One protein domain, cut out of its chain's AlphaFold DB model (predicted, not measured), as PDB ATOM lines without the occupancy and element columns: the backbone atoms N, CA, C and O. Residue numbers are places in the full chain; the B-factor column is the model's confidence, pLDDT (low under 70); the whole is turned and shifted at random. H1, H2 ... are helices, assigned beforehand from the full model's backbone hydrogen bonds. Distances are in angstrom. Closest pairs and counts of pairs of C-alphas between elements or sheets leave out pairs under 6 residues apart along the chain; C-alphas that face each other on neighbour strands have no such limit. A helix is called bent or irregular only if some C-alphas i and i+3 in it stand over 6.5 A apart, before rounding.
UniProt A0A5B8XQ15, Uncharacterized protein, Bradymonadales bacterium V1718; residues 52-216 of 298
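AT A GLANCE: This is residues 52 to 216 of the 298 residues of an uncharacterized protein of Bradymonadales bacterium V1718 (UniProt A0A5B8XQ15). A helical hairpin of H2 and H3 meets two more long helices, H5 and H9, in one region round the short H4; from there H5 splays away from the hairpin, and H7 fills the gap between H2 and H5. H6 and H8 pair toward the far end of H5, H10 packs on H4 and H9, and H1 touches no helix. The printed part has 165 residues with ten named helices, H1 to H10 in chain order, and no named strand: the class is all helix, its packing mostly crossed. It is compact, with a radius of gyration of the C-alphas of 16.3 A and spans of 48 by 43 by 24 A.

HOW THE PARTS SIT: Begin at H3, residues 91 to 112, the longest helix. It touches H2, residues 68 to 86, closest at the C-alphas of Ser 77 and Leu 101, 5.2 A apart; this hairpin has a shallow tilt of 22 degrees, opposite ways. Residues 105 to 109 of H3 touch H4, residues 115 to 121, about perpendicular at 74 degrees, closest at C-alphas 109 and 115, 4.7 A apart. H4 is irregular, but only just: C-alphas 116 and 119 are 6.7 A apart. Look next at H7, residues 159 to 165: it touches H2, with C-alphas 79 and 163 closest at 5.2 A, and H5, residues 123 to 142, with C-alphas 129 and 164 closest at 4.7 A. H9, residues 189 to 205, touches H5 at a steep tilt of 43 degrees, opposite ways, with C-alphas 126 and 197 closest at 6.7 A. H10, residues 211 to 214, touches H9, closest at C-alphas 202 and 211, 4.6 A apart. H6, residues 147 to 151, touches H8, residues 169 to 174, closest at C-alphas 151 and 170, 6.4 A apart. H1, residues 52 to 60, is apart from H2 and H9, for instance. Every O i to N i+4 pair is within hydrogen-bond range in H1, H2, H3, H5, H6, H7 and H8; in H9 it is 11 of 13, in H4 1 of 3 beside 3 of 4 O i to N i+3 pairs, and H10 is too short for such a pair.

IN THESE COORDINATES: Find C-alpha 91 at (28.623, 32.679, 5.043); from there H3 runs 31.7 A to C-alpha 112 at (33.047, 63.914, 2.135). H5 measures 28.9 A, H2 26.9 A, H9 25.3 A and H1 12.2 A. H10 ends at C-alpha 214, (28.083, 58.059, -9.542).

THE WHOLE: The C-alphas of Gly 113 and Gly 143 are the two farthest apart, at 48.0 A. The printed part has no cut. The link from H8 to H9, residues 175 to 188, is long. The mean pLDDT of the printed part is 89.8; residues 87 to 88 and 152 to 156 are under 70.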
ATOM      1  N   PRO A  52      41.481  61.342 -23.285       97.12
ATOM      2  CA  PRO A  52      41.661  62.639 -22.633       97.12
ATOM      3  C   PRO A  52      40.377  63.194 -22.003       97.12
ATOM      4  O   PRO A  52      40.429  63.688 -20.878       97.12
ATOM      5  N   LYS A  53      39.225  63.085 -22.687       96.94
ATOM      6  CA  LYS A  53      37.929  63.524 -22.139       96.94
ATOM      7  C   LYS A  53      37.547  62.688 -20.916       96.94
ATOM      8  O   LYS A  53      37.192  63.253 -19.887       96.94
ATOM      9  N   LEU A  54      37.696  61.363 -21.003       95.50
ATOM     10  CA  LEU A  54      37.411  60.440 -19.901       95.50
ATOM     11  C   LEU A  54      38.239  60.764 -18.650       95.50
ATOM     12  O   LEU A  54      37.698  60.867 -17.552       95.50
ATOM     13  N   VAL A  55      39.549  60.964 -18.811       94.75
ATOM     14  CA  VAL A  55      40.444  61.322 -17.700       94.75
ATOM     15  C   VAL A  55      40.092  62.695 -17.123       94.75
ATOM     16  O   VAL A  55      40.076  62.853 -15.904       94.75
ATOM     17  N   ALA A  56      39.789  63.680 -17.974       96.38
ATOM     18  CA  ALA A  56      39.429  65.023 -17.529       96.38
ATOM     19  C   ALA A  56      38.140  65.036 -16.693       96.38
ATOM     20  O   ALA A  56      38.115  65.669 -15.639       96.38
ATOM     21  N   GLU A  57      37.098  64.316 -17.117       95.19
ATOM     22  CA  GLU A  57      35.845  64.230 -16.358       95.19
ATOM     23  C   GLU A  57      36.007  63.480 -15.038       95.19
ATOM     24  O   GLU A  57      35.501  63.944 -14.019       95.19
ATOM     25  N   ARG A  58      36.753  62.364 -15.027       93.75
ATOM     26  CA  ARG A  58      37.067  61.657 -13.776       93.75
ATOM     27  C   ARG A  58      37.770  62.596 -12.804       93.75
ATOM     28  O   ARG A  58      37.336  62.728 -11.668       93.75
ATOM     29  N   LYS A  59      38.794  63.314 -13.266       92.50
ATOM     30  CA  LYS A  59      39.546  64.259 -12.435       92.50
ATOM     31  C   LYS A  59      38.681  65.410 -11.906       92.50
ATOM     32  O   LYS A  59      38.885  65.857 -10.785       92.50
ATOM     33  N   ALA A  60      37.715  65.890 -12.687       90.69
ATOM     34  CA  ALA A  60      36.809  66.954 -12.258       90.69
ATOM     35  C   ALA A  60      35.898  66.547 -11.080       90.69
ATOM     36  O   ALA A  60      35.389  67.424 -10.386       90.69
ATOM     37  N   GLY A  61      35.699  65.242 -10.848       84.56
ATOM     38  CA  GLY A  61      34.937  64.703  -9.716       84.56
ATOM     39  C   GLY A  61      35.746  64.486  -8.429       84.56
ATOM     40  O   GLY A  61      35.170  64.098  -7.405       84.56
ATOM     41  N   GLU A  62      37.061  64.725  -8.456       87.88
ATOM     42  CA  GLU A  62      37.932  64.502  -7.300       87.88
ATOM     43  C   GLU A  62      37.551  65.421  -6.124       87.88
ATOM     44  O   GLU A  62      37.280  66.609  -6.324       87.88
ATOM     45  N   PRO A  63      37.533  64.910  -4.877       86.75
ATOM     46  CA  PRO A  63      37.278  65.748  -3.712       86.75
ATOM     47  C   PRO A  63      38.428  66.738  -3.489       86.75
ATOM     48  O   PRO A  63      39.600  66.369  -3.560       86.75
ATOM     49  N   GLU A  64      38.104  67.977  -3.106       84.75
ATOM     50  CA  GLU A  64      39.109  69.005  -2.775       84.75
ATOM     51  C   GLU A  64      40.018  68.591  -1.607       84.75
ATOM     52  O   GLU A  64      41.191  68.966  -1.542       84.75
ATOM     53  N   LYS A  65      39.479  67.804  -0.668       87.12
ATOM     54  CA  LYS A  65      40.197  67.281   0.492       87.12
ATOM     55  C   LYS A  65      39.941  65.789   0.625       87.12
ATOM     56  O   LYS A  65      38.794  65.377   0.746       87.12
ATOM     57  N   ARG A  66      41.015  64.997   0.677       87.56
ATOM     58  CA  ARG A  66      40.947  63.545   0.894       87.56
ATOM     59  C   ARG A  66      40.928  63.189   2.377       87.56
ATOM     60  O   ARG A  66      41.578  63.854   3.187       87.56
ATOM     61  N   SER A  67      40.222  62.117   2.721       86.38
ATOM     62  CA  SER A  67      40.205  61.531   4.060       86.38
ATOM     63  C   SER A  67      40.885  60.167   4.055       86.38
ATOM     64  O   SER A  67      40.240  59.126   3.946       86.38
ATOM     65  N   THR A  68      42.212  60.169   4.187       89.50
ATOM     66  CA  THR A  68      43.040  58.958   4.057       89.50
ATOM     67  C   THR A  68      42.613  57.829   4.994       89.50
ATOM     68  O   THR A  68      42.677  56.667   4.603       89.50
ATOM     69  N   THR A  69      42.138  58.143   6.203       92.94
ATOM     70  CA  THR A  69      41.657  57.145   7.169       92.94
ATOM     71  C   THR A  69      40.430  56.393   6.653       92.94
ATOM     72  O   THR A  69      40.452  55.164   6.608       92.94
ATOM     73  N   HIS A  70      39.378  57.106   6.231       93.50
ATOM     74  CA  HIS A  70      38.146  56.473   5.745       93.50
ATOM     75  C   HIS A  70      38.354  55.799   4.385       93.50
ATOM     76  O   HIS A  70      37.819  54.720   4.152       93.50
ATOM     77  N   GLU A  71      39.179  56.384   3.508       95.06
ATOM     78  CA  GLU A  71      39.556  55.754   2.238       95.06
ATOM     79  C   GLU A  71      40.284  54.428   2.467       95.06
ATOM     80  O   GLU A  71      39.945  53.417   1.858       95.06
ATOM     81  N   THR A  72      41.256  54.412   3.385       95.75
ATOM     82  CA  THR A  72      42.001  53.191   3.715       95.75
ATOM     83  C   THR A  72      41.078  52.139   4.317       95.75
ATOM     84  O   THR A  72      41.151  50.984   3.908       95.75
ATOM     85  N   ALA A  73      40.193  52.520   5.245       95.75
ATOM     86  CA  ALA A  73      39.228  51.596   5.838       95.75
ATOM     87  C   ALA A  73      38.325  50.958   4.771       95.75
ATOM     88  O   ALA A  73      38.228  49.735   4.708       95.75
ATOM     89  N   LEU A  74      37.761  51.769   3.867       96.06
ATOM     90  CA  LEU A  74      36.941  51.276   2.761       96.06
ATOM     91  C   LEU A  74      37.708  50.283   1.874       96.06
ATOM     92  O   LEU A  74      37.219  49.187   1.606       96.06
ATOM     93  N   VAL A  75      38.919  50.642   1.439       96.06
ATOM     94  CA  VAL A  75      39.756  49.778   0.592       96.06
ATOM     95  C   VAL A  75      40.061  48.444   1.283       96.06
ATOM     96  O   VAL A  75      39.980  47.394   0.646       96.06
ATOM     97  N   GLN A  76      40.368  48.460   2.584       95.69
ATOM     98  CA  GLN A  76      40.639  47.233   3.335       95.69
ATOM     99  C   GLN A  76      39.397  46.349   3.482       95.69
ATOM    100  O   GLN A  76      39.511  45.137   3.308       95.69
ATOM    101  N   SER A  77      38.212  46.917   3.724       95.62
ATOM    102  CA  SER A  77      36.980  46.121   3.796       95.62
ATOM    103  C   SER A  77      36.619  45.495   2.446       95.62
ATOM    104  O   SER A  77      36.154  44.358   2.418       95.62
ATOM    105  N   ILE A  78      36.903  46.169   1.321       94.56
ATOM    106  CA  ILE A  78      36.739  45.574  -0.018       94.56
ATOM    107  C   ILE A  78      37.670  44.366  -0.186       94.56
ATOM    108  O   ILE A  78      37.220  43.293  -0.590       94.56
ATOM    109  N   TYR A  79      38.955  44.510   0.155       92.88
ATOM    110  CA  TYR A  79      39.910  43.400   0.080       92.88
ATOM    111  C   TYR A  79      39.521  42.235   0.988       92.88
ATOM    112  O   TYR A  79      39.561  41.088   0.544       92.88
ATOM    113  N   ARG A  80      39.097  42.519   2.226       91.25
ATOM    114  CA  ARG A  80      38.613  41.507   3.173       91.25
ATOM    115  C   ARG A  80      37.409  40.759   2.606       91.25
ATOM    116  O   ARG A  80      37.408  39.532   2.611       91.25
ATOM    117  N   LEU A  81      36.413  41.478   2.081       90.88
ATOM    118  CA  LEU A  81      35.220  40.863   1.507       90.88
ATOM    119  C   LEU A  81      35.570  39.959   0.320       90.88
ATOM    120  O   LEU A  81      35.126  38.814   0.278       90.88
ATOM    121  N   HIS A  82      36.402  40.430  -0.612       89.38
ATOM    122  CA  HIS A  82      36.829  39.610  -1.744       89.38
ATOM    123  C   HIS A  82      37.586  38.348  -1.297       89.38
ATOM    124  O   HIS A  82      37.327  37.261  -1.808       89.38
ATOM    125  N   GLN A  83      38.501  38.457  -0.331       85.62
ATOM    126  CA  GLN A  83      39.238  37.297   0.180       85.62
ATOM    127  C   GLN A  83      38.308  36.241   0.785       85.62
ATOM    128  O   GLN A  83      38.490  35.053   0.528       85.62
ATOM    129  N   LEU A  84      37.297  36.666   1.547       85.75
ATOM    130  CA  LEU A  84      36.328  35.754   2.152       85.75
ATOM    131  C   LEU A  84      35.399  35.131   1.106       85.75
ATOM    132  O   LEU A  84      35.139  33.936   1.158       85.75
ATOM    133  N   GLN A  85      34.932  35.909   0.127       83.00
ATOM    134  CA  GLN A  85      34.025  35.411  -0.913       83.00
ATOM    135  C   GLN A  85      34.689  34.429  -1.883       83.00
ATOM    136  O   GLN A  85      34.029  33.508  -2.361       83.00
ATOM    137  N   PHE A  86      35.972  34.631  -2.197       78.62
ATOM    138  CA  PHE A  86      36.654  33.917  -3.283       78.62
ATOM    139  C   PHE A  86      37.824  33.032  -2.820       78.62
ATOM    140  O   PHE A  86      38.531  32.489  -3.668       78.62
ATOM    141  N   GLY A  87      38.044  32.897  -1.508       68.69
ATOM    142  CA  GLY A  87      39.038  32.000  -0.905       68.69
ATOM    143  C   GLY A  87      38.413  30.714  -0.354       68.69
ATOM    144  O   GLY A  87      38.548  29.662  -0.967       68.69
ATOM    145  N   ASP A  88      37.731  30.819   0.790       68.31
ATOM    146  CA  ASP A  88      36.991  29.735   1.463       68.31
ATOM    147  C   ASP A  88      35.781  30.346   2.208       68.31
ATOM    148  O   ASP A  88      35.922  30.845   3.331       68.31
ATOM    149  N   PRO A  89      34.612  30.447   1.549       72.06
ATOM    150  CA  PRO A  89      33.519  31.271   2.040       72.06
ATOM    151  C   PRO A  89      32.790  30.615   3.215       72.06
ATOM    152  O   PRO A  89      31.967  29.717   3.037       72.06
ATOM    153  N   ASN A  90      33.006  31.146   4.420       82.81
ATOM    154  CA  ASN A  90      32.080  30.971   5.536       82.81
ATOM    155  C   ASN A  90      30.991  32.065   5.463       82.81
ATOM    156  O   ASN A  90      31.331  33.241   5.649       82.81
ATOM    157  N   PRO A  91      29.706  31.712   5.235       81.44
ATOM    158  CA  PRO A  91      28.623  32.679   5.043       81.44
ATOM    159  C   PRO A  91      28.530  33.750   6.134       81.44
ATOM    160  O   PRO A  91      28.414  34.928   5.802       81.44
ATOM    161  N   ASP A  92      28.681  33.368   7.404       82.12
ATOM    162  CA  ASP A  92      28.566  34.294   8.538       82.12
ATOM    163  C   ASP A  92      29.667  35.368   8.486       82.12
ATOM    164  O   ASP A  92      29.432  36.552   8.728       82.12
ATOM    165  N   THR A  93      30.883  34.973   8.096       89.38
ATOM    166  CA  THR A  93      32.016  35.904   7.970       89.38
ATOM    167  C   THR A  93      31.909  36.797   6.734       89.38
ATOM    168  O   THR A  93      32.366  37.941   6.767       89.38
ATOM    169  N   VAL A  94      31.300  36.300   5.649       88.00
ATOM    170  CA  VAL A  94      31.034  37.103   4.446       88.00
ATOM    171  C   VAL A  94      29.996  38.177   4.756       88.00
ATOM    172  O   VAL A  94      30.181  39.324   4.353       88.00
ATOM    173  N   GLU A  95      28.935  37.830   5.488       89.81
ATOM    174  CA  GLU A  95      27.900  38.780   5.900       89.81
ATOM    175  C   GLU A  95      28.470  39.872   6.817       89.81
ATOM    176  O   GLU A  95      28.240  41.058   6.575       89.81
ATOM    177  N   GLU A  96      29.293  39.504   7.806       92.06
ATOM    178  CA  GLU A  96      29.979  40.470   8.675       92.06
ATOM    179  C   GLU A  96      30.860  41.440   7.867       92.06
ATOM    180  O   GLU A  96      30.789  42.657   8.053       92.06
ATOM    181  N   ALA A  97      31.659  40.921   6.929       92.19
ATOM    182  CA  ALA A  97      32.517  41.748   6.084       92.19
ATOM    183  C   ALA A  97      31.715  42.646   5.127       92.19
ATOM    184  O   ALA A  97      32.123  43.777   4.858       92.19
ATOM    185  N   ALA A  98      30.566  42.178   4.629       90.81
ATOM    186  CA  ALA A  98      29.664  42.987   3.816       90.81
ATOM    187  C   ALA A  98      29.050  44.131   4.639       90.81
ATOM    188  O   ALA A  98      29.008  45.270   4.171       90.81
ATOM    189  N   PHE A  99      28.651  43.865   5.886       92.38
ATOM    190  CA  PHE A  99      28.163  44.898   6.798       92.38
ATOM    191  C   PHE A  99      29.249  45.937   7.119       92.38
ATOM    192  O   PHE A  99      28.986  47.140   7.072       92.38
ATOM    193  N   GLU A 100      30.481  45.495   7.389       94.44
ATOM    194  CA  GLU A 100      31.633  46.382   7.604       94.44
ATOM    195  C   GLU A 100      31.897  47.271   6.377       94.44
ATOM    196  O   GLU A 100      32.088  48.483   6.506       94.44
ATOM    197  N   LEU A 101      31.845  46.690   5.175       94.56
ATOM    198  CA  LEU A 101      31.985  47.425   3.921       94.56
ATOM    199  C   LEU A 101      30.906  48.506   3.780       94.56
ATOM    200  O   LEU A 101      31.231  49.665   3.518       94.56
ATOM    201  N   MET A 102      29.636  48.158   4.002       93.69
ATOM    202  CA  MET A 102      28.531  49.121   3.957       93.69
ATOM    203  C   MET A 102      28.691  50.225   5.007       93.69
ATOM    204  O   MET A 102      28.421  51.393   4.722       93.69
ATOM    205  N   HIS A 103      29.148  49.892   6.217       94.69
ATOM    206  CA  HIS A 103      29.451  50.885   7.244       94.69
ATOM    207  C   HIS A 103      30.521  51.873   6.758       94.69
ATOM    208  O   HIS A 103      30.283  53.081   6.764       94.69
ATOM    209  N   ASN A 104      31.645  51.376   6.233       95.88
ATOM    210  CA  ASN A 104      32.746  52.217   5.758       95.88
ATOM    211  C   ASN A 104      32.391  53.057   4.521       95.88
ATOM    212  O   ASN A 104      32.873  54.183   4.392       95.88
ATOM    213  N   VAL A 105      31.508  52.565   3.646       94.88
ATOM    214  CA  VAL A 105      30.915  53.358   2.555       94.88
ATOM    215  C   VAL A 105      30.174  54.580   3.106       94.88
ATOM    216  O   VAL A 105      30.403  55.701   2.644       94.88
ATOM    217  N   ASN A 106      29.322  54.389   4.118       93.62
ATOM    218  CA  ASN A 106      28.555  55.480   4.722       93.62
ATOM    219  C   ASN A 106      29.463  56.466   5.477       93.62
ATOM    220  O   ASN A 106      29.295  57.676   5.327       93.62
ATOM    221  N   GLU A 107      30.448  55.980   6.238       94.62
ATOM    222  CA  GLU A 107      31.414  56.835   6.946       94.62
ATOM    223  C   GLU A 107      32.229  57.700   5.977       94.62
ATOM    224  O   GLU A 107      32.419  58.895   6.203       94.62
ATOM    225  N   LEU A 108      32.663  57.128   4.850       93.88
ATOM    226  CA  LEU A 108      33.355  57.886   3.815       93.88
ATOM    227  C   LEU A 108      32.442  58.947   3.185       93.88
ATOM    228  O   LEU A 108      32.856  60.095   3.013       93.88
ATOM    229  N   ALA A 109      31.199  58.581   2.860       92.38
ATOM    230  CA  ALA A 109      30.226  59.520   2.313       92.38
ATOM    231  C   ALA A 109      29.948  60.676   3.287       92.38
ATOM    232  O   ALA A 109      29.857  61.821   2.849       92.38
ATOM    233  N   LEU A 110      29.880  60.412   4.597       92.19
ATOM    234  CA  LEU A 110      29.759  61.442   5.635       92.19
ATOM    235  C   LEU A 110      31.002  62.336   5.703       92.19
ATOM    236  O   LEU A 110      30.868  63.558   5.746       92.19
ATOM    237  N   ALA A 111      32.200  61.750   5.657       91.75
ATOM    238  CA  ALA A 111      33.456  62.496   5.686       91.75
ATOM    239  C   ALA A 111      33.609  63.450   4.490       91.75
ATOM    240  O   ALA A 111      34.210  64.517   4.627       91.75
ATOM    241  N   TYR A 112      33.051  63.082   3.336       90.12
ATOM    242  CA  TYR A 112      33.047  63.914   2.135       90.12
ATOM    243  C   TYR A 112      31.770  64.734   1.921       90.12
ATOM    244  O   TYR A 112      31.731  65.578   1.030       90.12
ATOM    245  N   GLY A 113      30.718  64.495   2.706       89.00
ATOM    246  CA  GLY A 113      29.390  65.072   2.482       89.00
ATOM    247  C   GLY A 113      28.708  64.602   1.189       89.00
ATOM    248  O   GLY A 113      27.768  65.250   0.732       89.00
ATOM    249  N   SER A 114      29.183  63.519   0.561       89.75
ATOM    250  CA  SER A 114      28.678  63.018  -0.721       89.75
ATOM    251  C   SER A 114      29.169  61.599  -1.031       89.75
ATOM    252  O   SER A 114      30.340  61.280  -0.829       89.75
ATOM    253  N   TYR A 115      28.300  60.776  -1.627       90.38
ATOM    254  CA  TYR A 115      28.648  59.449  -2.159       90.38
ATOM    255  C   TYR A 115      29.466  59.520  -3.461       90.38
ATOM    256  O   TYR A 115      30.139  58.556  -3.820       90.38
ATOM    257  N   ARG A 116      29.479  60.670  -4.158       85.88
ATOM    258  CA  ARG A 116      30.197  60.844  -5.441       85.88
ATOM    259  C   ARG A 116      31.698  60.572  -5.337       85.88
ATOM    260  O   ARG A 116      32.315  60.152  -6.309       85.88
ATOM    261  N   HIS A 117      32.282  60.758  -4.158       88.62
ATOM    262  CA  HIS A 117      33.721  60.611  -3.951       88.62
ATOM    263  C   HIS A 117      34.169  59.174  -3.641       88.62
ATOM    264  O   HIS A 117      35.370  58.908  -3.589       88.62
ATOM    265  N   ILE A 118      33.236  58.226  -3.498       90.88
ATOM    266  CA  ILE A 118      33.557  56.806  -3.273       90.88
ATOM    267  C   ILE A 118      34.409  56.254  -4.411       90.88
ATOM    268  O   ILE A 118      35.401  55.571  -4.163       90.88
ATOM    269  N   LEU A 119      34.087  56.615  -5.655       92.56
ATOM    270  CA  LEU A 119      34.826  56.136  -6.822       92.56
ATOM    271  C   LEU A 119      36.284  56.608  -6.874       92.56
ATOM    272  O   LEU A 119      37.073  55.979  -7.565       92.56
ATOM    273  N   HIS A 120      36.647  57.666  -6.147       91.62
ATOM    274  CA  HIS A 120      38.038  58.117  -6.002       91.62
ATOM    275  C   HIS A 120      38.763  57.426  -4.845       91.62
ATOM    276  O   HIS A 120      39.971  57.188  -4.895       91.62
ATOM    277  N   ALA A 121      38.031  57.083  -3.785       92.56
ATOM    278  CA  ALA A 121      38.579  56.342  -2.656       92.56
ATOM    279  C   ALA A 121      38.984  54.915  -3.044       92.56
ATOM    280  O   ALA A 121      39.981  54.398  -2.547       92.56
ATOM    281  N   VAL A 122      38.234  54.299  -3.960       92.94
ATOM    282  CA  VAL A 122      38.441  52.916  -4.422       92.94
ATOM    283  C   VAL A 122      39.374  52.790  -5.633       92.94
ATOM    284  O   VAL A 122      39.620  51.673  -6.088       92.94
ATOM    285  N   ASP A 123      39.948  53.889  -6.137       92.00
ATOM    286  CA  ASP A 123      40.933  53.853  -7.229       92.00
ATOM    287  C   ASP A 123      42.092  52.858  -6.985       92.00
ATOM    288  O   ASP A 123      42.477  52.168  -7.932       92.00
ATOM    289  N   PRO A 124      42.632  52.683  -5.756       93.19
ATOM    290  CA  PRO A 124      43.640  51.653  -5.493       93.19
ATOM    291  C   PRO A 124      43.159  50.226  -5.792       93.19
ATOM    292  O   PRO A 124      43.928  49.431  -6.328       93.19
ATOM    293  N   VAL A 125      41.892  49.908  -5.497       94.00
ATOM    294  CA  VAL A 125      41.291  48.596  -5.804       94.00
ATOM    295  C   VAL A 125      41.149  48.428  -7.315       94.00
ATOM    296  O   VAL A 125      41.460  47.367  -7.857       94.00
ATOM    297  N   ILE A 126      40.707  49.481  -8.009       93.00
ATOM    298  CA  ILE A 126      40.517  49.468  -9.464       93.00
ATOM    299  C   ILE A 126      41.850  49.244 -10.183       93.00
ATOM    300  O   ILE A 126      41.935  48.345 -11.019       93.00
ATOM    301  N   HIS A 127      42.885  50.013  -9.837       92.31
ATOM    302  CA  HIS A 127      44.223  49.861 -10.413       92.31
ATOM    303  C   HIS A 127      44.858  48.517 -10.039       92.31
ATOM    304  O   HIS A 127      45.436  47.855 -10.897       92.31
ATOM    305  N   GLY A 128      44.703  48.072  -8.787       93.31
ATOM    306  CA  GLY A 128      45.165  46.750  -8.355       93.31
ATOM    307  C   GLY A 128      44.550  45.632  -9.196       93.31
ATOM    308  O   GLY A 128      45.262  44.743  -9.656       93.31
ATOM    309  N   CYS A 129      43.251  45.733  -9.488       93.81
ATOM    310  CA  CYS A 129      42.570  44.759 -10.328       93.81
ATOM    311  C   CYS A 129      43.047  44.786 -11.787       93.81
ATOM    312  O   CYS A 129      43.204  43.733 -12.398       93.81
ATOM    313  N   GLN A 130      43.318  45.964 -12.356       92.50
ATOM    314  CA  GLN A 130      43.886  46.060 -13.707       92.50
ATOM    315  C   GLN A 130      45.243  45.352 -13.795       92.50
ATOM    316  O   GLN A 130      45.430  44.518 -14.676       92.50
ATOM    317  N   ASN A 131      46.137  45.598 -12.834       92.19
ATOM    318  CA  ASN A 131      47.453  44.957 -12.791       92.19
ATOM    319  C   ASN A 131      47.340  43.433 -12.616       92.19
ATOM    320  O   ASN A 131      47.961  42.670 -13.353       92.19
ATOM    321  N   ALA A 132      46.503  42.971 -11.685       92.44
ATOM    322  CA  ALA A 132      46.312  41.540 -11.464       92.44
ATOM    323  C   ALA A 132      45.661  40.843 -12.674       92.44
ATOM    324  O   ALA A 132      45.938  39.677 -12.958       92.44
ATOM    325  N   LEU A 133      44.813  41.551 -13.426       92.81
ATOM    326  CA  LEU A 133      44.252  41.044 -14.675       92.81
ATOM    327  C   LEU A 133      45.321  40.899 -15.769       92.81
ATOM    328  O   LEU A 133      45.271  39.931 -16.524       92.81
ATOM    329  N   GLU A 134      46.298  41.805 -15.851       92.44
ATOM    330  CA  GLU A 134      47.427  41.672 -16.781       92.44
ATOM    331  C   GLU A 134      48.265  40.420 -16.481       92.44
ATOM    332  O   GLU A 134      48.653  39.701 -17.408       92.44
ATOM    333  N   GLU A 135      48.485  40.104 -15.202       91.31
ATOM    334  CA  GLU A 135      49.162  38.871 -14.778       91.31
ATOM    335  C   GLU A 135      48.380  37.623 -15.203       91.31
ATOM    336  O   GLU A 135      48.949  36.710 -15.808       91.31
ATOM    337  N   VAL A 136      47.062  37.611 -14.973       91.75
ATOM    338  CA  VAL A 136      46.164  36.541 -15.435       91.75
ATOM    339  C   VAL A 136      46.241  36.379 -16.956       91.75
ATOM    340  O   VAL A 136      46.428  35.271 -17.458       91.75
ATOM    341  N   GLN A 137      46.151  37.476 -17.709       92.75
ATOM    342  CA  GLN A 137      46.238  37.452 -19.171       92.75
ATOM    343  C   GLN A 137      47.601  36.945 -19.660       92.75
ATOM    344  O   GLN A 137      47.663  36.199 -20.636       92.75
ATOM    345  N   SER A 138      48.694  37.314 -18.992       91.81
ATOM    346  CA  SER A 138      50.035  36.796 -19.284       91.81
ATOM    347  C   SER A 138      50.133  35.285 -19.025       91.81
ATOM    348  O   SER A 138      50.659  34.534 -19.855       91.81
ATOM    349  N   GLY A 139      49.555  34.813 -17.916       91.06
ATOM    350  CA  GLY A 139      49.482  33.391 -17.582       91.06
ATOM    351  C   GLY A 139      48.698  32.577 -18.615       91.06
ATOM    352  O   GLY A 139      49.148  31.515 -19.042       91.06
ATOM    353  N   LEU A 140      47.567  33.103 -19.089       92.31
ATOM    354  CA  LEU A 140      46.769  32.467 -20.143       92.31
ATOM    355  C   LEU A 140      47.513  32.427 -21.484       92.31
ATOM    356  O   LEU A 140      47.558  31.386 -22.136       92.31
ATOM    357  N   LYS A 141      48.160  33.531 -21.881       91.75
ATOM    358  CA  LYS A 141      48.936  33.609 -23.134       91.75
ATOM    359  C   LYS A 141      50.116  32.643 -23.159       91.75
ATOM    360  O   LYS A 141      50.425  32.083 -24.208       91.75
ATOM    361  N   SER A 142      50.786  32.468 -22.021       92.00
ATOM    362  CA  SER A 142      51.915  31.541 -21.884       92.00
ATOM    363  C   SER A 142      51.487  30.085 -21.664       92.00
ATOM    364  O   SER A 142      52.325  29.189 -21.751       92.00
ATOM    365  N   GLY A 143      50.200  29.836 -21.394       89.94
ATOM    366  CA  GLY A 143      49.670  28.514 -21.064       89.94
ATOM    367  C   GLY A 143      50.011  28.041 -19.648       89.94
ATOM    368  O   GLY A 143      49.749  26.886 -19.319       89.94
ATOM    369  N   SER A 144      50.577  28.904 -18.794       89.31
ATOM    370  CA  SER A 144      50.818  28.588 -17.378       89.31
ATOM    371  C   SER A 144      49.534  28.605 -16.540       89.31
ATOM    372  O   SER A 144      49.555  28.223 -15.373       89.31
ATOM    373  N   MET A 145      48.429  29.073 -17.123       88.00
ATOM    374  CA  MET A 145      47.106  29.173 -16.521       88.00
ATOM    375  C   MET A 145      46.042  28.765 -17.543       88.00
ATOM    376  O   MET A 145      46.234  28.945 -18.745       88.00
ATOM    377  N   SER A 146      44.914  28.240 -17.069       88.31
ATOM    378  CA  SER A 146      43.737  27.939 -17.888       88.31
ATOM    379  C   SER A 146      42.542  28.784 -17.458       88.31
ATOM    380  O   SER A 146      42.440  29.214 -16.306       88.31
ATOM    381  N   VAL A 147      41.603  28.996 -18.378       88.12
ATOM    382  CA  VAL A 147      40.335  29.675 -18.083       88.12
ATOM    383  C   VAL A 147      39.529  28.902 -17.041       88.12
ATOM    384  O   VAL A 147      38.882  29.496 -16.183       88.12
ATOM    385  N   GLU A 148      39.588  27.573 -17.078       86.25
ATOM    386  CA  GLU A 148      38.928  26.687 -16.119       86.25
ATOM    387  C   GLU A 148      39.419  26.952 -14.697       86.25
ATOM    388  O   GLU A 148      38.597  27.046 -13.788       86.25
ATOM    389  N   ALA A 149      40.725  27.165 -14.507       82.31
ATOM    390  CA  ALA A 149      41.280  27.512 -13.202       82.31
ATOM    391  C   ALA A 149      40.681  28.828 -12.667       82.31
ATOM    392  O   ALA A 149      40.305  28.903 -11.500       82.31
ATOM    393  N   LEU A 150      40.485  29.832 -13.530       82.56
ATOM    394  CA  LEU A 150      39.909  31.135 -13.160       82.56
ATOM    395  C   LEU A 150      38.422  31.074 -12.793       82.56
ATOM    396  O   LEU A 150      37.919  31.961 -12.106       82.56
ATOM    397  N   LYS A 151      37.708  30.037 -13.244       74.44
ATOM    398  CA  LYS A 151      36.304  29.791 -12.881       74.44
ATOM    399  C   LYS A 151      36.164  29.118 -11.512       74.44
ATOM    400  O   LYS A 151      35.066  29.094 -10.966       74.44
ATOM    401  N   THR A 152      37.247  28.564 -10.962       69.81
ATOM    402  CA  THR A 152      37.243  27.872  -9.665       69.81
ATOM    403  C   THR A 152      37.754  28.776  -8.546       69.81
ATOM    404  O   THR A 152      38.741  29.492  -8.716       69.81
ATOM    405  N   ALA A 153      37.113  28.722  -7.375       56.03
ATOM    406  CA  ALA A 153      37.509  29.515  -6.208       56.03
ATOM    407  C   ALA A 153      38.914  29.159  -5.674       56.03
ATOM    408  O   ALA A 153      39.535  29.965  -4.994       56.03
ATOM    409  N   GLU A 154      39.477  28.001  -6.028       62.00
ATOM    410  CA  GLU A 154      40.685  27.452  -5.390       62.00
ATOM    411  C   GLU A 154      41.961  27.508  -6.246       62.00
ATOM    412  O   GLU A 154      42.994  26.985  -5.835       62.00
ATOM    413  N   ALA A 155      41.950  28.143  -7.423       63.72
ATOM    414  CA  ALA A 155      43.139  28.137  -8.281       63.72
ATOM    415  C   ALA A 155      44.375  28.767  -7.579       63.72
ATOM    416  O   ALA A 155      44.294  29.929  -7.152       63.72
ATOM    417  N   PRO A 156      45.500  28.023  -7.442       62.12
ATOM    418  CA  PRO A 156      46.720  28.501  -6.788       62.12
ATOM    419  C   PRO A 156      47.385  29.649  -7.557       62.12
ATOM    420  O   PRO A 156      47.407  29.639  -8.787       62.12
ATOM    421  N   GLY A 157      47.978  30.609  -6.842       70.81
ATOM    422  CA  GLY A 157      48.730  31.718  -7.449       70.81
ATOM    423  C   GLY A 157      47.871  32.875  -7.972       70.81
ATOM    424  O   GLY A 157      48.372  33.704  -8.723       70.81
ATOM    425  N   LEU A 158      46.595  32.943  -7.576       81.38
ATOM    426  CA  LEU A 158      45.646  33.998  -7.961       81.38
ATOM    427  C   LEU A 158      45.287  34.952  -6.814       81.38
ATOM    428  O   LEU A 158      44.261  35.626  -6.875       81.38
ATOM    429  N   ASP A 159      46.088  35.000  -5.753       85.19
ATOM    430  CA  ASP A 159      45.709  35.691  -4.516       85.19
ATOM    431  C   ASP A 159      45.471  37.190  -4.732       85.19
ATOM    432  O   ASP A 159      44.448  37.720  -4.297       85.19
ATOM    433  N   GLU A 160      46.358  37.871  -5.466       87.62
ATOM    434  CA  GLU A 160      46.190  39.303  -5.747       87.62
ATOM    435  C   GLU A 160      45.016  39.559  -6.703       87.62
ATOM    436  O   GLU A 160      44.253  40.507  -6.507       87.62
ATOM    437  N   TYR A 161      44.808  38.672  -7.682       89.19
ATOM    438  CA  TYR A 161      43.654  38.720  -8.579       89.19
ATOM    439  C   TYR A 161      42.337  38.586  -7.811       89.19
ATOM    440  O   TYR A 161      41.446  39.416  -7.970       89.19
ATOM    441  N   LYS A 162      42.221  37.606  -6.914       87.06
ATOM    442  CA  LYS A 162      41.020  37.425  -6.092       87.06
ATOM    443  C   LYS A 162      40.811  38.603  -5.155       87.06
ATOM    444  O   LYS A 162      39.725  39.163  -5.102       87.06
ATOM    445  N   LYS A 163      41.865  39.045  -4.473       88.12
ATOM    446  CA  LYS A 163      41.819  40.176  -3.543       88.12
ATOM    447  C   LYS A 163      41.345  41.472  -4.207       88.12
ATOM    448  O   LYS A 163      40.579  42.218  -3.603       88.12
ATOM    449  N   THR A 164      41.773  41.758  -5.435       89.19
ATOM    450  CA  THR A 164      41.483  43.042  -6.103       89.19
ATOM    451  C   THR A 164      40.295  42.968  -7.069       89.19
ATOM    452  O   THR A 164      39.452  43.870  -7.097       89.19
ATOM    453  N   CYS A 165      40.172  41.878  -7.826       88.81
ATOM    454  CA  CYS A 165      39.130  41.677  -8.833       88.81
ATOM    455  C   CYS A 165      37.970  40.782  -8.384       88.81
ATOM    456  O   CYS A 165      36.939  40.763  -9.062       88.81
ATOM    457  N   GLY A 166      38.117  40.022  -7.298       80.94
ATOM    458  CA  GLY A 166      37.174  38.981  -6.893       80.94
ATOM    459  C   GLY A 166      37.229  37.770  -7.829       80.94
ATOM    460  O   GLY A 166      38.002  36.841  -7.620       80.94
ATOM    461  N   SER A 167      36.426  37.803  -8.894       82.81
ATOM    462  CA  SER A 167      36.444  36.821  -9.989       82.81
ATOM    463  C   SER A 167      35.778  37.407 -11.243       82.81
ATOM    464  O   SER A 167      34.746  36.950 -11.727       82.81
ATOM    465  N   VAL A 168      36.322  38.516 -11.751       89.50
ATOM    466  CA  VAL A 168      35.719  39.255 -12.875       89.50
ATOM    467  C   VAL A 168      35.946  38.602 -14.246       89.50
ATOM    468  O   VAL A 168      35.243  38.909 -15.200       89.50
ATOM    469  N   TYR A 169      36.908  37.688 -14.382       90.94
ATOM    470  CA  TYR A 169      37.357  37.164 -15.676       90.94
ATOM    471  C   TYR A 169      36.266  36.360 -16.406       90.94
ATOM    472  O   TYR A 169      36.050  36.614 -17.592       90.94
ATOM    473  N   PRO A 170      35.495  35.475 -15.734       88.62
ATOM    474  CA  PRO A 170      34.332  34.835 -16.352       88.62
ATOM    475  C   PRO A 170      33.305  35.839 -16.898       88.62
ATOM    476  O   PRO A 170      32.728  35.611 -17.959       88.62
ATOM    477  N   ILE A 171      33.124  36.976 -16.218       90.75
ATOM    478  CA  ILE A 171      32.230  38.050 -16.669       90.75
ATOM    479  C   ILE A 171      32.796  38.714 -17.932       90.75
ATOM    480  O   ILE A 171      32.051  38.970 -18.872       90.75
ATOM    481  N   LEU A 172      34.112  38.942 -18.014       94.62
ATOM    482  CA  LEU A 172      34.743  39.508 -19.216       94.62
ATOM    483  C   LEU A 172      34.580  38.606 -20.445       94.62
ATOM    484  O   LEU A 172      34.347  39.119 -21.542       94.62
ATOM    485  N   LEU A 173      34.662  37.283 -20.264       93.88
ATOM    486  CA  LEU A 173      34.383  36.305 -21.320       93.88
ATOM    487  C   LEU A 173      32.916  36.363 -21.758       93.88
ATOM    488  O   LEU A 173      32.631  36.450 -22.952       93.88
ATOM    489  N   GLN A 174      31.983  36.357 -20.800       92.69
ATOM    490  CA  GLN A 174      30.547  36.449 -21.079       92.69
ATOM    491  C   GLN A 174      30.203  37.729 -21.853       92.69
ATOM    492  O   GLN A 174      29.417  37.695 -22.800       92.69
ATOM    493  N   LEU A 175      30.829  38.847 -21.485       94.94
ATOM    494  CA  LEU A 175      30.659  40.147 -22.132       94.94
ATOM    495  C   LEU A 175      31.459  40.300 -23.433       94.94
ATOM    496  O   LEU A 175      31.420  41.372 -24.038       94.94
ATOM    497  N   LYS A 176      32.178  39.256 -23.872       95.62
ATOM    498  CA  LYS A 176      33.023  39.250 -25.077       95.62
ATOM    499  C   LYS A 176      34.050  40.393 -25.102       95.62
ATOM    500  O   LYS A 176      34.385  40.915 -26.164       95.62
ATOM    501  N   LEU A 177      34.544  40.791 -23.928       95.88
ATOM    502  CA  LEU A 177      35.608  41.793 -23.787       95.88
ATOM    503  C   LEU A 177      36.995  41.159 -23.897       95.88
ATOM    504  O   LEU A 177      37.944  41.814 -24.318       95.88
ATOM    505  N   VAL A 178      37.106  39.882 -23.535       95.25
ATOM    506  CA  VAL A 178      38.315  39.070 -23.698       95.25
ATOM    507  C   VAL A 178      37.957  37.724 -24.318       95.25
ATOM    508  O   VAL A 178      36.819  37.269 -24.193       95.25
ATOM    509  N   ASP A 179      38.922  37.090 -24.974       93.56
ATOM    510  CA  ASP A 179      38.828  35.696 -25.409       93.56
ATOM    511  C   ASP A 179      39.427  34.725 -24.374       93.56
ATOM    512  O   ASP A 179      40.011  35.132 -23.369       93.56
ATOM    513  N   GLU A 180      39.323  33.418 -24.633       92.31
ATOM    514  CA  GLU A 180      39.866  32.369 -23.754       92.31
ATOM    515  C   GLU A 180      41.399  32.400 -23.616       92.31
ATOM    516  O   GLU A 180      41.961  31.750 -22.736       92.31
ATOM    517  N   LYS A 181      42.101  33.160 -24.462       92.62
ATOM    518  CA  LYS A 181      43.557  33.343 -24.399       92.62
ATOM    519  C   LYS A 181      43.943  34.603 -23.624       92.62
ATOM    520  O   LYS A 181      45.127  34.931 -23.556       92.62
ATOM    521  N   GLY A 182      42.979  35.334 -23.058       91.62
ATOM    522  CA  GLY A 182      43.239  36.597 -22.369       91.62
ATOM    523  C   GLY A 182      43.633  37.733 -23.307       91.62
ATOM    524  O   GLY A 182      44.370  38.634 -22.903       91.62
ATOM    525  N   ILE A 183      43.177  37.697 -24.557       94.75
ATOM    526  CA  ILE A 183      43.347  38.782 -25.521       94.75
ATOM    527  C   ILE A 183      42.086  39.650 -25.490       94.75
ATOM    528  O   ILE A 183      40.972  39.137 -25.565       94.75
ATOM    529  N   TRP A 184      42.264  40.967 -25.361       96.00
ATOM    530  CA  TRP A 184      41.180  41.944 -25.480       96.00
ATOM    531  C   TRP A 184      40.552  41.873 -26.875       96.00
ATOM    532  O   TRP A 184      41.278  41.791 -27.865       96.00
ATOM    533  N   SER A 185      39.222  41.913 -26.959       94.69
ATOM    534  CA  SER A 185      38.503  41.778 -28.234       94.69
ATOM    535  C   SER A 185      38.751  42.943 -29.195       94.69
ATOM    536  O   SER A 185      38.788  42.738 -30.408       94.69
ATOM    537  N   ASP A 186      38.969  44.142 -28.659       93.75
ATOM    538  CA  ASP A 186      39.272  45.355 -29.414       93.75
ATOM    539  C   ASP A 186      40.019  46.399 -28.543       93.75
ATOM    540  O   ASP A 186      40.181  46.199 -27.332       93.75
ATOM    541  N   PRO A 187      40.498  47.521 -29.124       93.56
ATOM    542  CA  PRO A 187      41.204  48.570 -28.379       93.56
ATOM    543  C   PRO A 187      40.375  49.299 -27.307       93.56
ATOM    544  O   PRO A 187      40.955  49.881 -26.392       93.56
ATOM    545  N   ASN A 188      39.042  49.286 -27.404       94.88
ATOM    546  CA  ASN A 188      38.142  49.911 -26.436       94.88
ATOM    547  C   ASN A 188      37.863  48.992 -25.236       94.88
ATOM    548  O   ASN A 188      37.584  49.493 -24.146       94.88
ATOM    549  N   ALA A 189      37.963  47.668 -25.393       95.62
ATOM    550  CA  ALA A 189      37.624  46.692 -24.354       95.62
ATOM    551  C   ALA A 189      38.304  46.928 -22.981       95.62
ATOM    552  O   ALA A 189      37.601  46.856 -21.967       95.62
ATOM    553  N   PRO A 190      39.602  47.301 -22.882       95.38
ATOM    554  CA  PRO A 190      40.218  47.660 -21.598       95.38
ATOM    555  C   PRO A 190      39.581  48.895 -20.941       95.38
ATOM    556  O   PRO A 190      39.458  48.971 -19.715       95.38
ATOM    557  N   ILE A 191      39.157  49.874 -21.748       96.19
ATOM    558  CA  ILE A 191      38.514  51.099 -21.260       96.19
ATOM    559  C   ILE A 191      37.096  50.787 -20.776       96.19
ATOM    560  O   ILE A 191      36.707  51.220 -19.692       96.19
ATOM    561  N   ILE A 192      36.352  49.972 -21.528       96.94
ATOM    562  CA  ILE A 192      35.042  49.471 -21.106       96.94
ATOM    563  C   ILE A 192      35.156  48.702 -19.792       96.94
ATOM    564  O   ILE A 192      34.387  48.958 -18.868       96.94
ATOM    565  N   PHE A 193      36.153  47.825 -19.655       96.00
ATOM    566  CA  PHE A 193      36.415  47.141 -18.394       96.00
ATOM    567  C   PHE A 193      36.681  48.125 -17.243       96.00
ATOM    568  O   PHE A 193      36.118  47.961 -16.161       96.00
ATOM    569  N   SER A 194      37.474  49.178 -17.468       95.38
ATOM    570  CA  SER A 194      37.701  50.228 -16.463       95.38
ATOM    571  C   SER A 194      36.391  50.884 -16.004       95.38
ATOM    572  O   SER A 194      36.202  51.085 -14.805       95.38
ATOM    573  N   ILE A 195      35.475  51.182 -16.931       96.25
ATOM    574  CA  ILE A 195      34.161  51.770 -16.620       96.25
ATOM    575  C   ILE A 195      33.273  50.768 -15.874       96.25
ATOM    576  O   ILE A 195      32.678  51.118 -14.858       96.25
ATOM    577  N   LEU A 196      33.224  49.508 -16.311       95.81
ATOM    578  CA  LEU A 196      32.461  48.455 -15.635       95.81
ATOM    579  C   LEU A 196      32.971  48.199 -14.215       95.81
ATOM    580  O   LEU A 196      32.171  47.995 -13.305       95.81
ATOM    581  N   ASN A 197      34.287  48.246 -13.992       93.75
ATOM    582  CA  ASN A 197      34.846  48.084 -12.655       93.75
ATOM    583  C   ASN A 197      34.506  49.284 -11.755       93.75
ATOM    584  O   ASN A 197      34.212  49.095 -10.578       93.75
ATOM    585  N   ARG A 198      34.454  50.506 -12.304       94.62
ATOM    586  CA  ARG A 198      33.928  51.675 -11.577       94.62
ATOM    587  C   ARG A 198      32.446  51.525 -11.260       94.62
ATOM    588  O   ARG A 198      32.070  51.744 -10.117       94.62
ATOM    589  N   LEU A 199      31.626  51.071 -12.209       94.62
ATOM    590  CA  LEU A 199      30.207  50.793 -11.968       94.62
ATOM    591  C   LEU A 199      30.017  49.730 -10.872       94.62
ATOM    592  O   LEU A 199      29.172  49.893  -9.997       94.62
ATOM    593  N   ARG A 200      30.846  48.678 -10.868       92.94
ATOM    594  CA  ARG A 200      30.869  47.653  -9.812       92.94
ATOM    595  C   ARG A 200      31.155  48.256  -8.437       92.94
ATOM    596  O   ARG A 200      30.517  47.868  -7.467       92.94
ATOM    597  N   MET A 201      32.096  49.197  -8.343       93.00
ATOM    598  CA  MET A 201      32.372  49.897  -7.084       93.00
ATOM    599  C   MET A 201      31.271  50.901  -6.716       93.00
ATOM    600  O   MET A 201      30.969  51.066  -5.541       93.00
ATOM    601  N   ALA A 202      30.641  51.552  -7.696       93.12
ATOM    602  CA  ALA A 202      29.503  52.440  -7.465       93.12
ATOM    603  C   ALA A 202      28.307  51.687  -6.859       93.12
ATOM    604  O   ALA A 202      27.648  52.207  -5.963       93.12
ATOM    605  N   ALA A 203      28.089  50.433  -7.274       92.25
ATOM    606  CA  ALA A 203      27.033  49.569  -6.742       92.25
ATOM    607  C   ALA A 203      27.160  49.283  -5.234       92.25
ATOM    608  O   ALA A 203      26.183  48.886  -4.608       92.25
ATOM    609  N   LEU A 204      28.314  49.562  -4.612       87.56
ATOM    610  CA  LEU A 204      28.464  49.527  -3.151       87.56
ATOM    611  C   LEU A 204      27.564  50.547  -2.427       87.56
ATOM    612  O   LEU A 204      27.395  50.462  -1.215       87.56
ATOM    613  N   SER A 205      27.024  51.533  -3.150       87.81
ATOM    614  CA  SER A 205      26.139  52.583  -2.628       87.81
ATOM    615  C   SER A 205      24.721  52.534  -3.198       87.81
ATOM    616  O   SER A 205      23.965  53.473  -2.958       87.81
ATOM    617  N   GLU A 206      24.355  51.473  -3.928       85.00
ATOM    618  CA  GLU A 206      23.086  51.378  -4.675       85.00
ATOM    619  C   GLU A 206      21.854  51.634  -3.787       85.00
ATOM    620  O   GLU A 206      20.925  52.326  -4.193       85.00
ATOM    621  N   ASP A 207      21.884  51.178  -2.528       84.69
ATOM    622  CA  ASP A 207      20.805  51.384  -1.547       84.69
ATOM    623  C   ASP A 207      20.560  52.862  -1.183       84.69
ATOM    624  O   ASP A 207      19.581  53.204  -0.513       84.69
ATOM    625  N   ARG A 208      21.487  53.751  -1.551       88.06
ATOM    626  CA  ARG A 208      21.480  55.181  -1.212       88.06
ATOM    627  C   ARG A 208      21.377  56.065  -2.444       88.06
ATOM    628  O   ARG A 208      20.710  57.094  -2.392       88.06
ATOM    629  N   ILE A 209      22.061  55.682  -3.515       89.12
ATOM    630  CA  ILE A 209      22.122  56.404  -4.780       89.12
ATOM    631  C   ILE A 209      22.348  55.387  -5.905       89.12
ATOM    632  O   ILE A 209      23.223  54.533  -5.752       89.12
ATOM    633  N   PRO A 210      21.614  55.468  -7.030       89.94
ATOM    634  CA  PRO A 210      21.848  54.570  -8.155       89.94
ATOM    635  C   PRO A 210      23.308  54.628  -8.617       89.94
ATOM    636  O   PRO A 210      23.864  55.714  -8.803       89.94
ATOM    637  N   ALA A 211      23.938  53.477  -8.852       91.69
ATOM    638  CA  ALA A 211      25.348  53.388  -9.232       91.69
ATOM    639  C   ALA A 211      25.671  54.187 -10.503       91.69
ATOM    640  O   ALA A 211      26.762  54.743 -10.646       91.69
ATOM    641  N   THR A 212      24.708  54.275 -11.419       89.69
ATOM    642  CA  THR A 212      24.806  55.057 -12.653       89.69
ATOM    643  C   THR A 212      24.955  56.557 -12.401       89.69
ATOM    644  O   THR A 212      25.636  57.229 -13.167       89.69
ATOM    645  N   GLU A 213      24.404  57.093 -11.309       89.31
ATOM    646  CA  GLU A 213      24.532  58.517 -10.963       89.31
ATOM    647  C   GLU A 213      25.919  58.890 -10.415       89.31
ATOM    648  O   GLU A 213      26.265  60.078 -10.342       89.31
ATOM    649  N   LEU A 214      26.712  57.886 -10.020       91.56
ATOM    650  CA  LEU A 214      28.083  58.059  -9.542       91.56
ATOM    651  C   LEU A 214      29.112  58.077 -10.679       91.56
ATOM    652  O   LEU A 214      30.209  58.599 -10.484       91.56
ATOM    653  N   LEU A 215      28.776  57.540 -11.853       93.00
ATOM    654  CA  LEU A 215      29.622  57.625 -13.042       93.00
ATOM    655  C   LEU A 215      29.618  59.045 -13.630       93.00
ATOM    656  O   LEU A 215      28.677  59.818 -13.428       93.00
ATOM    657  N   THR A 216      30.669  59.406 -14.376       93.00
ATOM    658  CA  THR A 216      30.649  60.682 -15.112       93.00
ATOM    659  C   THR A 216      29.664  60.617 -16.287       93.00
ATOM    660  O   THR A 216      29.394  59.526 -16.802       93.00
TER     661      THR A 216